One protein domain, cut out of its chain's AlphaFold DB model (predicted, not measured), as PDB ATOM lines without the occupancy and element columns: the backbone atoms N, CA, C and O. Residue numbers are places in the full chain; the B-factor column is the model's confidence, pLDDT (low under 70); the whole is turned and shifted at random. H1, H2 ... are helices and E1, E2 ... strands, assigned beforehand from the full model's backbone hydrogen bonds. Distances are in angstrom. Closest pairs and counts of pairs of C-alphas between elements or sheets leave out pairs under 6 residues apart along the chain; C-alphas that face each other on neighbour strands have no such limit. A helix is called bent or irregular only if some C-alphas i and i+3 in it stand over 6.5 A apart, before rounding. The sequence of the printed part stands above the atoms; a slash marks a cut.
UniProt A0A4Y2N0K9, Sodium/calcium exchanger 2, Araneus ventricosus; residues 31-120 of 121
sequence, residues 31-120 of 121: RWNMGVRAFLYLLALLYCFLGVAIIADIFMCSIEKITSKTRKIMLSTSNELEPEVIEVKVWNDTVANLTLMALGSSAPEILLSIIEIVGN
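Overview. This is residues 31 to 120 of the 121 residues of the protein "Sodium/calcium exchanger 2" of Araneus ventricosus (UniProt A0A4Y2N0K9). Two helices make a V: the long helix H1 and the start of H2 meet near their ends, and H2 bends so that its far arm H2b swings away from H1. Beyond the point of the V the chain runs on as a thin hairpin, E1 and E2, ending in a long loop whose residues 77 to 82 stick out. The printed part has 90 residues, with two named helices and two named strands in the order H1, E1, E2, H2; the sheet, of order E1 - E2, is antiparallel, and the class is mostly helix. The whole is extended, with a radius of gyration of the C-alphas of 23.7 A, and spans 86 by 31 by 15 A.

Arrangement. Strands E1, residues 70 to 72, and E2, residues 87 to 89, are antiparallel neighbours and form a hairpin, with 147 degrees between their directions. The C-alphas of Thr 70 and Lys 89 face each other at 4.5 A, and N 71 and O 88 are within hydrogen-bond range at 3.5 A. H1, residues 34 to 67, comes before E1. H2, residues 93 to 119, was assigned as one helix by its hydrogen bonds but is bent: C-alphas 105 and 108 are 6.5 A apart. Its arms, H2a, residues 93 to 105, and H2b, residues 108 to 119, stand at a steep tilt of 41 degrees. H1 touches H2a with residues 63 to 67 alone, and H2a touches H1 with residues 93 to 97 alone; their closest C-alphas, those of Thr 67 and Asp 93, are 5.5 A apart. H1 and H2a run opposite ways at a shallow tilt of 23 degrees. H2b is apart from H1. In H1 and H2b every O i to N i+4 pair is within hydrogen-bond range; in H2a 8 of 9 are.

Along the chain. H1 is 49.5 A long, from C-alpha 34 at (141.930, 191.903, 137.217) to C-alpha 67 at (150.848, 226.602, 171.365). E1 and E2 are each 6.4 A long. H2a is 19.2 A long and H2b 16.2 A, ending with C-alpha 119 at (164.821, 193.891, 156.716).

Size, cuts and confidence. The two C-alphas farthest apart, those of Arg 31 and Glu 80, are 86.2 A from each other. The printed part has no cut. The link from E1 to E2, residues 73 to 86, is long; those from H1 to E1 and from E2 to H2 are tight. Residues 31 to 55, 77 to 82 and 105 to 120 stand free. The mean pLDDT of the printed part is 76.4; residues 31 to 32, 69 to 91 and 120 are under 70.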
ATOM      1  N   ARG A  31     145.842 184.579 141.446       64.19
ATOM      2  CA  ARG A  31     144.637 183.773 141.151       64.19
ATOM      3  C   ARG A  31     143.350 184.579 140.932       64.19
ATOM      4  O   ARG A  31     142.319 183.973 140.638       64.19
ATOM      5  N   TRP A  32     143.358 185.901 141.116       66.88
ATOM      6  CA  TRP A  32     142.144 186.729 141.088       66.88
ATOM      7  C   TRP A  32     141.951 187.505 139.781       66.88
ATOM      8  O   TRP A  32     142.895 187.878 139.094       66.88
ATOM      9  N   ASN A  33     140.684 187.766 139.441       77.06
ATOM     10  CA  ASN A  33     140.319 188.536 138.254       77.06
ATOM     11  C   ASN A  33     140.800 189.997 138.379       77.06
ATOM     12  O   ASN A  33     140.639 190.617 139.435       77.06
ATOM     13  N   MET A  34     141.316 190.565 137.283       76.94
ATOM     14  CA  MET A  34     141.930 191.903 137.217       76.94
ATOM     15  C   MET A  34     141.061 192.995 137.864       76.94
ATOM     16  O   MET A  34     141.568 193.849 138.590       76.94
ATOM     17  N   GLY A  35     139.742 192.946 137.634       83.19
ATOM     18  CA  GLY A  35     138.797 193.931 138.168       83.19
ATOM     19  C   GLY A  35     138.620 193.865 139.688       83.19
ATOM     20  O   GLY A  35     138.508 194.903 140.335       83.19
ATOM     21  N   VAL A  36     138.646 192.665 140.274       84.06
ATOM     22  CA  VAL A  36     138.488 192.494 141.728       84.06
ATOM     23  C   VAL A  36     139.745 192.967 142.457       84.06
ATOM     24  O   VAL A  36     139.637 193.659 143.466       84.06
ATOM     25  N   ARG A  37     140.929 192.679 141.901       80.44
ATOM     26  CA  ARG A  37     142.211 193.198 142.397       80.44
ATOM     27  C   ARG A  37     142.244 194.727 142.402       80.44
ATOM     28  O   ARG A  37     142.555 195.338 143.420       80.44
ATOM     29  N   ALA A  38     141.865 195.351 141.285       84.50
ATOM     30  CA  ALA A  38     141.810 196.808 141.185       84.50
ATOM     31  C   ALA A  38     140.839 197.420 142.213       84.50
ATOM     32  O   ALA A  38     141.165 198.421 142.847       84.50
ATOM     33  N   PHE A  39     139.676 196.796 142.417       89.69
ATOM     34  CA  PHE A  39     138.697 197.251 143.404       89.69
ATOM     35  C   PHE A  39     139.202 197.112 144.849       89.69
ATOM     36  O   PHE A  39     139.032 198.037 145.641       89.69
ATOM     37  N   LEU A  40     139.859 195.999 145.193       86.31
ATOM     38  CA  LEU A  40     140.454 195.793 146.518       86.31
ATOM     39  C   LEU A  40     141.551 196.809 146.826       86.31
ATOM     40  O   LEU A  40     141.547 197.385 147.909       86.31
ATOM     41  N   TYR A  41     142.461 197.061 145.881       85.75
ATOM     42  CA  TYR A  41     143.499 198.078 146.058       85.75
ATOM     43  C   TYR A  41     142.909 199.475 146.208       85.75
ATOM     44  O   TYR A  41     143.353 200.233 147.066       85.75
ATOM     45  N   LEU A  42     141.873 199.809 145.434       90.81
ATOM     46  CA  LEU A  42     141.177 201.083 145.572       90.81
ATOM     47  C   LEU A  42     140.526 201.213 146.956       90.81
ATOM     48  O   LEU A  42     140.675 202.245 147.606       90.81
ATOM     49  N   LEU A  43     139.861 200.163 147.441       92.44
ATOM     50  CA  LEU A  43     139.241 200.158 148.766       92.44
ATOM     51  C   LEU A  43     140.284 200.235 149.891       92.44
ATOM     52  O   LEU A  43     140.093 200.983 150.847       92.44
ATOM     53  N   ALA A  44     141.399 199.512 149.764       89.38
ATOM     54  CA  ALA A  44     142.504 199.545 150.717       89.38
ATOM     55  C   ALA A  44     143.172 200.926 150.766       89.38
ATOM     56  O   ALA A  44     143.419 201.448 151.851       89.38
ATOM     57  N   LEU A  45     143.401 201.559 149.610       89.44
ATOM     58  CA  LEU A  45     143.923 202.923 149.547       89.44
ATOM     59  C   LEU A  45     142.953 203.932 150.158       89.44
ATOM     60  O   LEU A  45     143.390 204.783 150.926       89.44
ATOM     61  N   LEU A  46     141.649 203.822 149.883       95.19
ATOM     62  CA  LEU A  46     140.641 204.677 150.516       95.19
ATOM     63  C   LEU A  46     140.604 204.488 152.037       95.19
ATOM     64  O   LEU A  46     140.498 205.468 152.769       95.19
ATOM     65  N   TYR A  47     140.730 203.248 152.516       93.31
ATOM     66  CA  TYR A  47     140.776 202.942 153.943       93.31
ATOM     67  C   TYR A  47     142.025 203.530 154.618       93.31
ATOM     68  O   TYR A  47     141.911 204.198 155.646       93.31
ATOM     69  N   CYS A  48     143.207 203.361 154.016       91.88
ATOM     70  CA  CYS A  48     144.444 203.974 154.505       91.88
ATOM     71  C   CYS A  48     144.380 205.506 154.463       91.88
ATOM     72  O   CYS A  48     144.774 206.161 155.425       91.88
ATOM     73  N   PHE A  49     143.843 206.085 153.386       93.44
ATOM     74  CA  PHE A  49     143.682 207.531 153.244       93.44
ATOM     75  C   PHE A  49     142.745 208.106 154.311       93.44
ATOM     76  O   PHE A  49     143.080 209.103 154.945       93.44
ATOM     77  N   LEU A  50     141.615 207.442 154.575       95.44
ATOM     78  CA  LEU A  50     140.696 207.819 155.649       95.44
ATOM     79  C   LEU A  50     141.374 207.750 157.025       95.44
ATOM     80  O   LEU A  50     141.210 208.659 157.835       95.44
ATOM     81  N   GLY A  51     142.165 206.702 157.274       93.62
ATOM     82  CA  GLY A  51     142.950 206.573 158.501       93.62
ATOM     83  C   GLY A  51     143.920 207.741 158.696       93.62
ATOM     84  O   GLY A  51     143.914 208.374 159.749       93.62
ATOM     85  N   VAL A  52     144.710 208.077 157.673       91.31
ATOM     86  CA  VAL A  52     145.657 209.206 157.725       91.31
ATOM     87  C   VAL A  52     144.930 210.544 157.905       91.31
ATOM     88  O   VAL A  52     145.402 211.376 158.676       91.31
ATOM     89  N   ALA A  53     143.770 210.739 157.270       92.62
ATOM     90  CA  ALA A  53     142.978 211.964 157.398       92.62
ATOM     91  C   ALA A  53     142.503 212.213 158.841       92.62
ATOM     92  O   ALA A  53     142.731 213.288 159.386       92.62
ATOM     93  N   ILE A  54     141.932 211.197 159.498       94.88
ATOM     94  CA  ILE A  54     141.470 211.301 160.896       94.88
ATOM     95  C   ILE A  54     142.632 211.661 161.829       94.88
ATOM     96  O   ILE A  54     142.506 212.481 162.739       94.88
ATOM     97  N   ILE A  55     143.781 211.028 161.603       91.50
ATOM     98  CA  ILE A  55     144.980 211.249 162.401       91.50
ATOM     99  C   ILE A  55     145.532 212.668 162.181       91.50
ATOM    100  O   ILE A  55     145.889 213.333 163.154       91.50
ATOM    101  N   ALA A  56     145.532 213.166 160.941       89.19
ATOM    102  CA  ALA A  56     145.932 214.534 160.619       89.19
ATOM    103  C   ALA A  56     145.046 215.585 161.314       89.19
ATOM    104  O   ALA A  56     145.580 216.527 161.904       89.19
ATOM    105  N   ASP A  57     143.725 215.385 161.333       91.75
ATOM    106  CA  ASP A  57     142.782 216.294 162.002       91.75
ATOM    107  C   ASP A  57     143.055 216.391 163.516       91.75
ATOM    108  O   ASP A  57     143.129 217.482 164.091       91.75
ATOM    109  N   ILE A  58     143.281 215.251 164.180       91.38
ATOM    110  CA  ILE A  58     143.577 215.207 165.622       91.38
ATOM    111  C   ILE A  58     144.922 215.873 165.934       91.38
ATOM    112  O   ILE A  58     145.047 216.592 166.937       91.38
ATOM    113  N   PHE A  59     145.937 215.649 165.097       85.62
ATOM    114  CA  PHE A  59     147.248 216.269 165.273       85.62
ATOM    115  C   PHE A  59     147.183 217.788 165.127       85.62
ATOM    116  O   PHE A  59     147.761 218.491 165.959       85.62
ATOM    117  N   MET A  60     146.424 218.304 164.159       88.00
ATOM    118  CA  MET A  60     146.244 219.744 163.971       88.00
ATOM    119  C   MET A  60     145.624 220.402 165.211       88.00
ATOM    120  O   MET A  60     146.217 221.315 165.790       88.00
ATOM    121  N   CYS A  61     144.498 219.872 165.703       86.75
ATOM    122  CA  CYS A  61     143.856 220.390 166.916       86.75
ATOM    123  C   CYS A  61     144.758 220.301 168.162       86.75
ATOM    124  O   CYS A  61     144.638 221.107 169.090       86.75
ATOM    125  N   SER A  62     145.649 219.308 168.220       85.25
ATOM    126  CA  SER A  62     146.582 219.138 169.338       85.25
ATOM    127  C   SER A  62     147.651 220.233 169.359       85.25
ATOM    128  O   SER A  62     147.951 220.766 170.429       85.25
ATOM    129  N   ILE A  63     148.181 220.618 168.195       82.06
ATOM    130  CA  ILE A  63     149.177 221.690 168.084       82.06
ATOM    131  C   ILE A  63     148.580 223.037 168.491       82.06
ATOM    132  O   ILE A  63     149.165 223.713 169.334       82.06
ATOM    133  N   GLU A  64     147.380 223.370 168.017       83.31
ATOM    134  CA  GLU A  64     146.675 224.605 168.399       83.31
ATOM    135  C   GLU A  64     146.465 224.719 169.925       83.31
ATOM    136  O   GLU A  64     146.569 225.796 170.525       83.31
ATOM    137  N   LYS A  65     146.210 223.593 170.606       80.38
ATOM    138  CA  LYS A  65     146.071 223.554 172.072       80.38
ATOM    139  C   LYS A  65     147.395 223.677 172.826       80.38
ATOM    140  O   LYS A  65     147.404 224.178 173.950       80.38
ATOM    141  N   ILE A  66     148.494 223.184 172.261       76.62
ATOM    142  CA  ILE A  66     149.817 223.235 172.897       76.62
ATOM    143  C   ILE A  66     150.404 224.642 172.782       76.62
ATOM    144  O   ILE A  66     150.925 225.173 173.764       76.62
ATOM    145  N   THR A  67     150.273 225.277 171.619       73.56
ATOM    146  CA  THR A  67     150.848 226.602 171.365       73.56
ATOM    147  C   THR A  67     150.051 227.737 172.018       73.56
ATOM    148  O   THR A  67     150.609 228.778 172.358       73.56
ATOM    149  N   SER A  68     148.771 227.508 172.327       70.94
ATOM    150  CA  SER A  68     147.926 228.461 173.063       70.94
ATOM    151  C   SER A  68     148.215 228.550 174.570       70.94
ATOM    152  O   SER A  68     147.637 229.396 175.255       70.94
ATOM    153  N   LYS A  69     149.125 227.734 175.125       63.16
ATOM    154  CA  LYS A  69     149.532 227.839 176.535       63.16
ATOM    155  C   LYS A  69     150.424 229.072 176.758       63.16
ATOM    156  O   LYS A  69     151.620 229.052 176.471       63.16
ATOM    157  N   THR A  70     149.864 230.133 177.334       57.25
ATOM    158  CA  THR A  70     150.616 231.300 177.824       57.25
ATOM    159  C   THR A  70     151.227 231.014 179.202       57.25
ATOM    160  O   THR A  70     150.575 230.422 180.067       57.25
ATOM    161  N   ARG A  71     152.484 231.427 179.448       52.84
ATOM    162  CA  ARG A  71     153.000 231.564 180.823       52.84
ATOM    163  C   ARG A  71     153.013 233.039 181.190       52.84
ATOM    164  O   ARG A  71     153.686 233.839 180.551       52.84
ATOM    165  N   LYS A  72     152.325 233.371 182.278       51.12
ATOM    166  CA  LYS A  72     152.456 234.663 182.953       51.12
ATOM    167  C   LYS A  72     153.801 234.677 183.678       51.12
ATOM    168  O   LYS A  72     153.947 233.994 184.691       51.12
ATOM    169  N   ILE A  73     154.795 235.383 183.147       52.16
ATOM    170  CA  ILE A  73     156.018 235.678 183.898       52.16
ATOM    171  C   ILE A  73     155.772 236.958 184.698       52.16
ATOM    172  O   ILE A  73     155.586 238.030 184.136       52.16
ATOM    173  N   MET A  74     155.702 236.841 186.024       46.53
ATOM    174  CA  MET A  74     155.638 238.006 186.904       46.53
ATOM    175  C   MET A  74     157.052 238.571 187.033       46.53
ATOM    176  O   MET A  74     157.889 237.999 187.727       46.53
ATOM    177  N   LEU A  75     157.334 239.669 186.332       49.31
ATOM    178  CA  LEU A  75     158.538 240.461 186.558       49.31
ATOM    179  C   LEU A  75     158.318 241.267 187.841       49.31
ATOM    180  O   LEU A  75     157.684 242.315 187.831       49.31
ATOM    181  N   SER A  76     158.806 240.765 188.973       43.59
ATOM    182  CA  SER A  76     158.919 241.559 190.197       43.59
ATOM    183  C   SER A  76     160.053 242.572 190.020       43.59
ATOM    184  O   SER A  76     161.182 242.325 190.438       43.59
ATOM    185  N   THR A  77     159.758 243.689 189.348       45.12
ATOM    186  CA  THR A  77     160.615 244.876 189.376       45.12
ATOM    187  C   THR A  77     160.461 245.529 190.745       45.12
ATOM    188  O   THR A  77     159.357 245.793 191.217       45.12
ATOM    189  N   SER A  78     161.583 245.752 191.416       50.81
ATOM    190  CA  SER A  78     161.679 246.498 192.665       50.81
ATOM    191  C   SER A  78     161.592 248.000 192.382       50.81
ATOM    192  O   SER A  78     162.592 248.707 192.493       50.81
ATOM    193  N   ASN A  79     160.428 248.487 191.954       46.94
ATOM    194  CA  ASN A  79     160.085 249.897 192.084       46.94
ATOM    195  C   ASN A  79     158.565 250.081 192.079       46.94
ATOM    196  O   ASN A  79     157.833 249.353 191.418       46.94
ATOM    197  N   GLU A  80     158.131 251.008 192.910       52.91
ATOM    198  CA  GLU A  80     156.764 251.273 193.336       52.91
ATOM    199  C   GLU A  80     155.807 251.566 192.156       52.91
ATOM    200  O   GLU A  80     156.167 252.298 191.238       52.91
ATOM    201  N   LEU A  81     154.577 251.036 192.255       54.34
ATOM    202  CA  LEU A  81     153.402 251.153 191.367       54.34
ATOM    203  C   LEU A  81     153.321 250.243 190.117       54.34
ATOM    204  O   LEU A  81     153.886 250.507 189.066       54.34
ATOM    205  N   GLU A  82     152.435 249.247 190.266       47.44
ATOM    206  CA  GLU A  82     151.775 248.397 189.259       47.44
ATOM    207  C   GLU A  82     152.602 247.235 188.663       47.44
ATOM    208  O   GLU A  82     153.448 247.431 187.793       47.44
ATOM    209  N   PRO A  83     152.348 245.973 189.085       46.50
ATOM    210  CA  PRO A  83     152.950 244.813 188.441       46.50
ATOM    211  C   PRO A  83     152.320 244.621 187.056       46.50
ATOM    212  O   PRO A  83     151.233 244.059 186.925       46.50
ATOM    213  N   GLU A  84     153.004 245.078 186.010       48.84
ATOM    214  CA  GLU A  84     152.624 244.811 184.624       48.84
ATOM    215  C   GLU A  84     152.826 243.311 184.329       48.84
ATOM    216  O   GLU A  84     153.932 242.825 184.084       48.84
ATOM    217  N   VAL A  85     151.746 242.531 184.430       51.28
ATOM    218  CA  VAL A  85     151.735 241.096 184.115       51.28
ATOM    219  C   VAL A  85     151.755 240.938 182.596       51.28
ATOM    220  O   VAL A  85     150.716 240.783 181.958       51.28
ATOM    221  N   ILE A  86     152.943 240.989 182.002       56.50
ATOM    222  CA  ILE A  86     153.111 240.743 180.571       56.50
ATOM    223  C   ILE A  86     152.980 239.230 180.339       56.50
ATOM    224  O   ILE A  86     153.860 238.432 180.671       56.50
ATOM    225  N   GLU A  87     151.833 238.808 179.803       55.72
ATOM    226  CA  GLU A  87     151.596 237.424 179.389       55.72
ATOM    227  C   GLU A  87     152.387 237.123 178.114       55.72
ATOM    228  O   GLU A  87     151.939 237.405 177.004       55.72
ATOM    229  N   VAL A  88     153.575 236.536 178.249       55.53
ATOM    230  CA  VAL A  88     154.359 236.146 177.075       55.53
ATOM    231  C   VAL A  88     153.929 234.743 176.642       55.53
ATOM    232  O   VAL A  88     154.016 233.771 177.401       55.53
ATOM    233  N   LYS A  89     153.438 234.613 175.403       56.38
ATOM    234  CA  LYS A  89     153.281 233.302 174.755       56.38
ATOM    235  C   LYS A  89     154.661 232.642 174.685       56.38
ATOM    236  O   LYS A  89     155.558 233.154 174.025       56.38
ATOM    237  N   VAL A  90     154.835 231.519 175.383       58.94
ATOM    238  CA  VAL A  90     156.115 230.783 175.447       58.94
ATOM    239  C   VAL A  90     156.396 230.037 174.143       58.94
ATOM    240  O   VAL A  90     157.550 229.800 173.799       58.94
ATOM    241  N   TRP A  91     155.342 229.695 173.404       62.44
ATOM    242  CA  TRP A  91     155.419 228.946 172.160       62.44
ATOM    243  C   TRP A  91     154.895 229.804 171.014       62.44
ATOM    244  O   TRP A  91     153.782 230.323 171.071       62.44
ATOM    245  N   ASN A  92     155.719 229.983 169.985       73.31
ATOM    246  CA  ASN A  92     155.325 230.690 168.776       73.31
ATOM    247  C   ASN A  92     154.539 229.739 167.861       73.31
ATOM    248  O   ASN A  92     155.108 228.764 167.360       73.31
ATOM    249  N   ASP A  93     153.266 230.056 167.622       73.88
ATOM    250  CA  ASP A  93     152.342 229.302 166.762       73.88
ATOM    251  C   ASP A  93     152.966 229.007 165.374       73.88
ATOM    252  O   ASP A  93     152.868 227.898 164.847       73.88
ATOM    253  N   THR A  94     153.713 229.970 164.822       77.12
ATOM    254  CA  THR A  94     154.362 229.862 163.507       77.12
ATOM    255  C   THR A  94     155.478 228.818 163.465       77.12
ATOM    256  O   THR A  94     155.603 228.086 162.486       77.12
ATOM    257  N   VAL A  95     156.297 228.724 164.518       79.56
ATOM    258  CA  VAL A  95     157.424 227.774 164.558       79.56
ATOM    259  C   VAL A  95     156.900 226.350 164.712       79.56
ATOM    260  O   VAL A  95     157.370 225.454 164.019       79.56
ATOM    261  N   ALA A  96     155.880 226.153 165.551       77.75
ATOM    262  CA  ALA A  96     155.260 224.847 165.741       77.75
ATOM    263  C   ALA A  96     154.624 224.313 164.447       77.75
ATOM    264  O   ALA A  96     154.821 223.147 164.108       77.75
ATOM    265  N   ASN A  97     153.923 225.164 163.690       81.88
ATOM    266  CA  ASN A  97     153.332 224.766 162.412       81.88
ATOM    267  C   ASN A  97     154.397 224.434 161.349       81.88
ATOM    268  O   ASN A  97     154.263 223.448 160.627       81.88
ATOM    269  N   LEU A  98     155.495 225.201 161.287       84.94
ATOM    270  CA  LEU A  98     156.623 224.897 160.393       84.94
ATOM    271  C   LEU A  98     157.274 223.547 160.727       84.94
ATOM    272  O   LEU A  98     157.527 222.749 159.827       84.94
ATOM    273  N   THR A  99     157.521 223.267 162.009       82.25
ATOM    274  CA  THR A  99     158.078 221.975 162.437       82.25
ATOM    275  C   THR A  99     157.108 220.827 162.165       82.25
ATOM    276  O   THR A  99     157.547 219.761 161.746       82.25
ATOM    277  N   LEU A 100     155.798 221.029 162.336       79.62
ATOM    278  CA  LEU A 100     154.786 220.022 162.004       79.62
ATOM    279  C   LEU A 100     154.780 219.700 160.505       79.62
ATOM    280  O   LEU A 100     154.763 218.531 160.130       79.62
ATOM    281  N   MET A 101     154.825 220.729 159.657       84.44
ATOM    282  CA  MET A 101     154.874 220.562 158.206       84.44
ATOM    283  C   MET A 101     156.131 219.797 157.775       84.44
ATOM    284  O   MET A 101     156.043 218.907 156.935       84.44
ATOM    285  N   ALA A 102     157.276 220.091 158.399       84.31
ATOM    286  CA  ALA A 102     158.521 219.359 158.177       84.31
ATOM    287  C   ALA A 102     158.447 217.903 158.682       84.31
ATOM    288  O   ALA A 102     158.896 216.980 158.007       84.31
ATOM    289  N   LEU A 103     157.842 217.671 159.850       81.88
ATOM    290  CA  LEU A 103     157.681 216.334 160.424       81.88
ATOM    291  C   LEU A 103     156.729 215.463 159.593       81.88
ATOM    292  O   LEU A 103     156.985 214.271 159.425       81.88
ATOM    293  N   GLY A 104     155.662 216.051 159.044       83.38
ATOM    294  CA  GLY A 104     154.671 215.353 158.224       83.38
ATOM    295  C   GLY A 104     155.265 214.699 156.973       83.38
ATOM    296  O   GLY A 104     154.843 213.604 156.607       83.38
ATOM    297  N   SER A 105     156.276 215.320 156.355       84.38
ATOM    298  CA  SER A 105     156.971 214.759 155.189       84.38
ATOM    299  C   SER A 105     158.097 213.791 155.551       84.38
ATOM    300  O   SER A 105     158.340 212.850 154.806       84.38
ATOM    301  N   SER A 106     158.772 213.985 156.689       89.12
ATOM    302  CA  SER A 106     159.910 213.142 157.088       89.12
ATOM    303  C   SER A 106     159.503 211.848 157.802       89.12
ATOM    304  O   SER A 106     160.285 210.901 157.841       89.12
ATOM    305  N   ALA A 107     158.292 211.760 158.361       84.19
ATOM    306  CA  ALA A 107     157.830 210.549 159.046       84.19
ATOM    307  C   ALA A 107     157.753 209.299 158.131       84.19
ATOM    308  O   ALA A 107     158.226 208.241 158.556       84.19
ATOM    309  N   PRO A 108     157.240 209.377 156.884       84.25
ATOM    310  CA  PRO A 108     157.298 208.265 155.931       84.25
ATOM    311  C   PRO A 108     158.729 207.856 155.559       84.25
ATOM    312  O   PRO A 108     159.019 206.665 155.467       84.25
ATOM    313  N   GLU A 109     159.627 208.829 155.384       88.56
ATOM    314  CA  GLU A 109     161.037 208.581 155.061       88.56
ATOM    315  C   GLU A 109     161.739 207.837 156.204       88.56
ATOM    316  O   GLU A 109     162.372 206.810 155.974       88.56
ATOM    317  N   ILE A 110     161.546 208.286 157.452       90.44
ATOM    318  CA  ILE A 110     162.108 207.624 158.639       90.44
ATOM    319  C   ILE A 110     161.550 206.209 158.803       90.44
ATOM    320  O   ILE A 110     162.302 205.287 159.121       90.44
ATOM    321  N   LEU A 111     160.249 206.008 158.571       84.75
ATOM    322  CA  LEU A 111     159.646 204.680 158.641       84.75
ATOM    323  C   LEU A 111     160.271 203.729 157.609       84.75
ATOM    324  O   LEU A 111     160.604 202.595 157.959       84.75
ATOM    325  N   LEU A 112     160.476 204.201 156.373       86.12
ATOM    326  CA  LEU A 112     161.148 203.435 155.322       86.12
ATOM    327  C   LEU A 112     162.597 203.090 155.699       86.12
ATOM    328  O   LEU A 112     163.014 201.945 155.542       86.12
ATOM    329  N   SER A 113     163.341 204.035 156.277       89.31
ATOM    330  CA  SER A 113     164.705 203.768 156.751       89.31
ATOM    331  C   SER A 113     164.745 202.699 157.847       89.31
ATOM    332  O   SER A 113     165.645 201.863 157.870       89.31
ATOM    333  N   ILE A 114     163.765 202.679 158.755       91.12
ATOM    334  CA  ILE A 114     163.707 201.673 159.825       91.12
ATOM    335  C   ILE A 114     163.410 200.280 159.256       91.12
ATOM    336  O   ILE A 114     164.066 199.317 159.658       91.12
ATOM    337  N   ILE A 115     162.455 200.145 158.326       86.25
ATOM    338  CA  ILE A 115     162.157 198.833 157.725       86.25
ATOM    339  C   ILE A 115     163.329 198.309 156.891       86.25
ATOM    340  O   ILE A 115     163.544 197.103 156.864       86.25
ATOM    341  N   GLU A 116     164.106 199.192 156.258       89.69
ATOM    342  CA  GLU A 116     165.311 198.818 155.519       89.69
ATOM    343  C   GLU A 116     166.375 198.263 156.471       89.69
ATOM    344  O   GLU A 116     166.901 197.178 156.240       89.69
ATOM    345  N   ILE A 117     166.621 198.939 157.597       90.06
ATOM    346  CA  ILE A 117     167.576 198.482 158.617       90.06
ATOM    347  C   ILE A 117     167.153 197.135 159.227       90.06
ATOM    348  O   ILE A 117     168.002 196.284 159.474       90.06
ATOM    349  N   VAL A 118     165.857 196.927 159.485       86.62
ATOM    350  CA  VAL A 118     165.343 195.683 160.095       86.62
ATOM    351  C   VAL A 118     165.234 194.537 159.078       86.62
ATOM    352  O   VAL A 118     165.401 193.371 159.441       86.62
ATOM    353  N   GLY A 119     164.934 194.851 157.816       78.81
ATOM    354  CA  GLY A 119     164.821 193.891 156.716       78.81
ATOM    355  C   GLY A 119     166.167 193.459 156.135       78.81
ATOM    356  O   GLY A 119     166.265 192.359 155.588       78.81
ATOM    357  N   ASN A 120     167.207 194.283 156.284       67.19
ATOM    358  CA  ASN A 120     168.573 193.949 155.911       67.19
ATOM    359  C   ASN A 120     169.191 193.008 156.962       67.19
ATOM    360  O   ASN A 120     169.643 193.446 158.022       67.19
TER     361      ASN A 120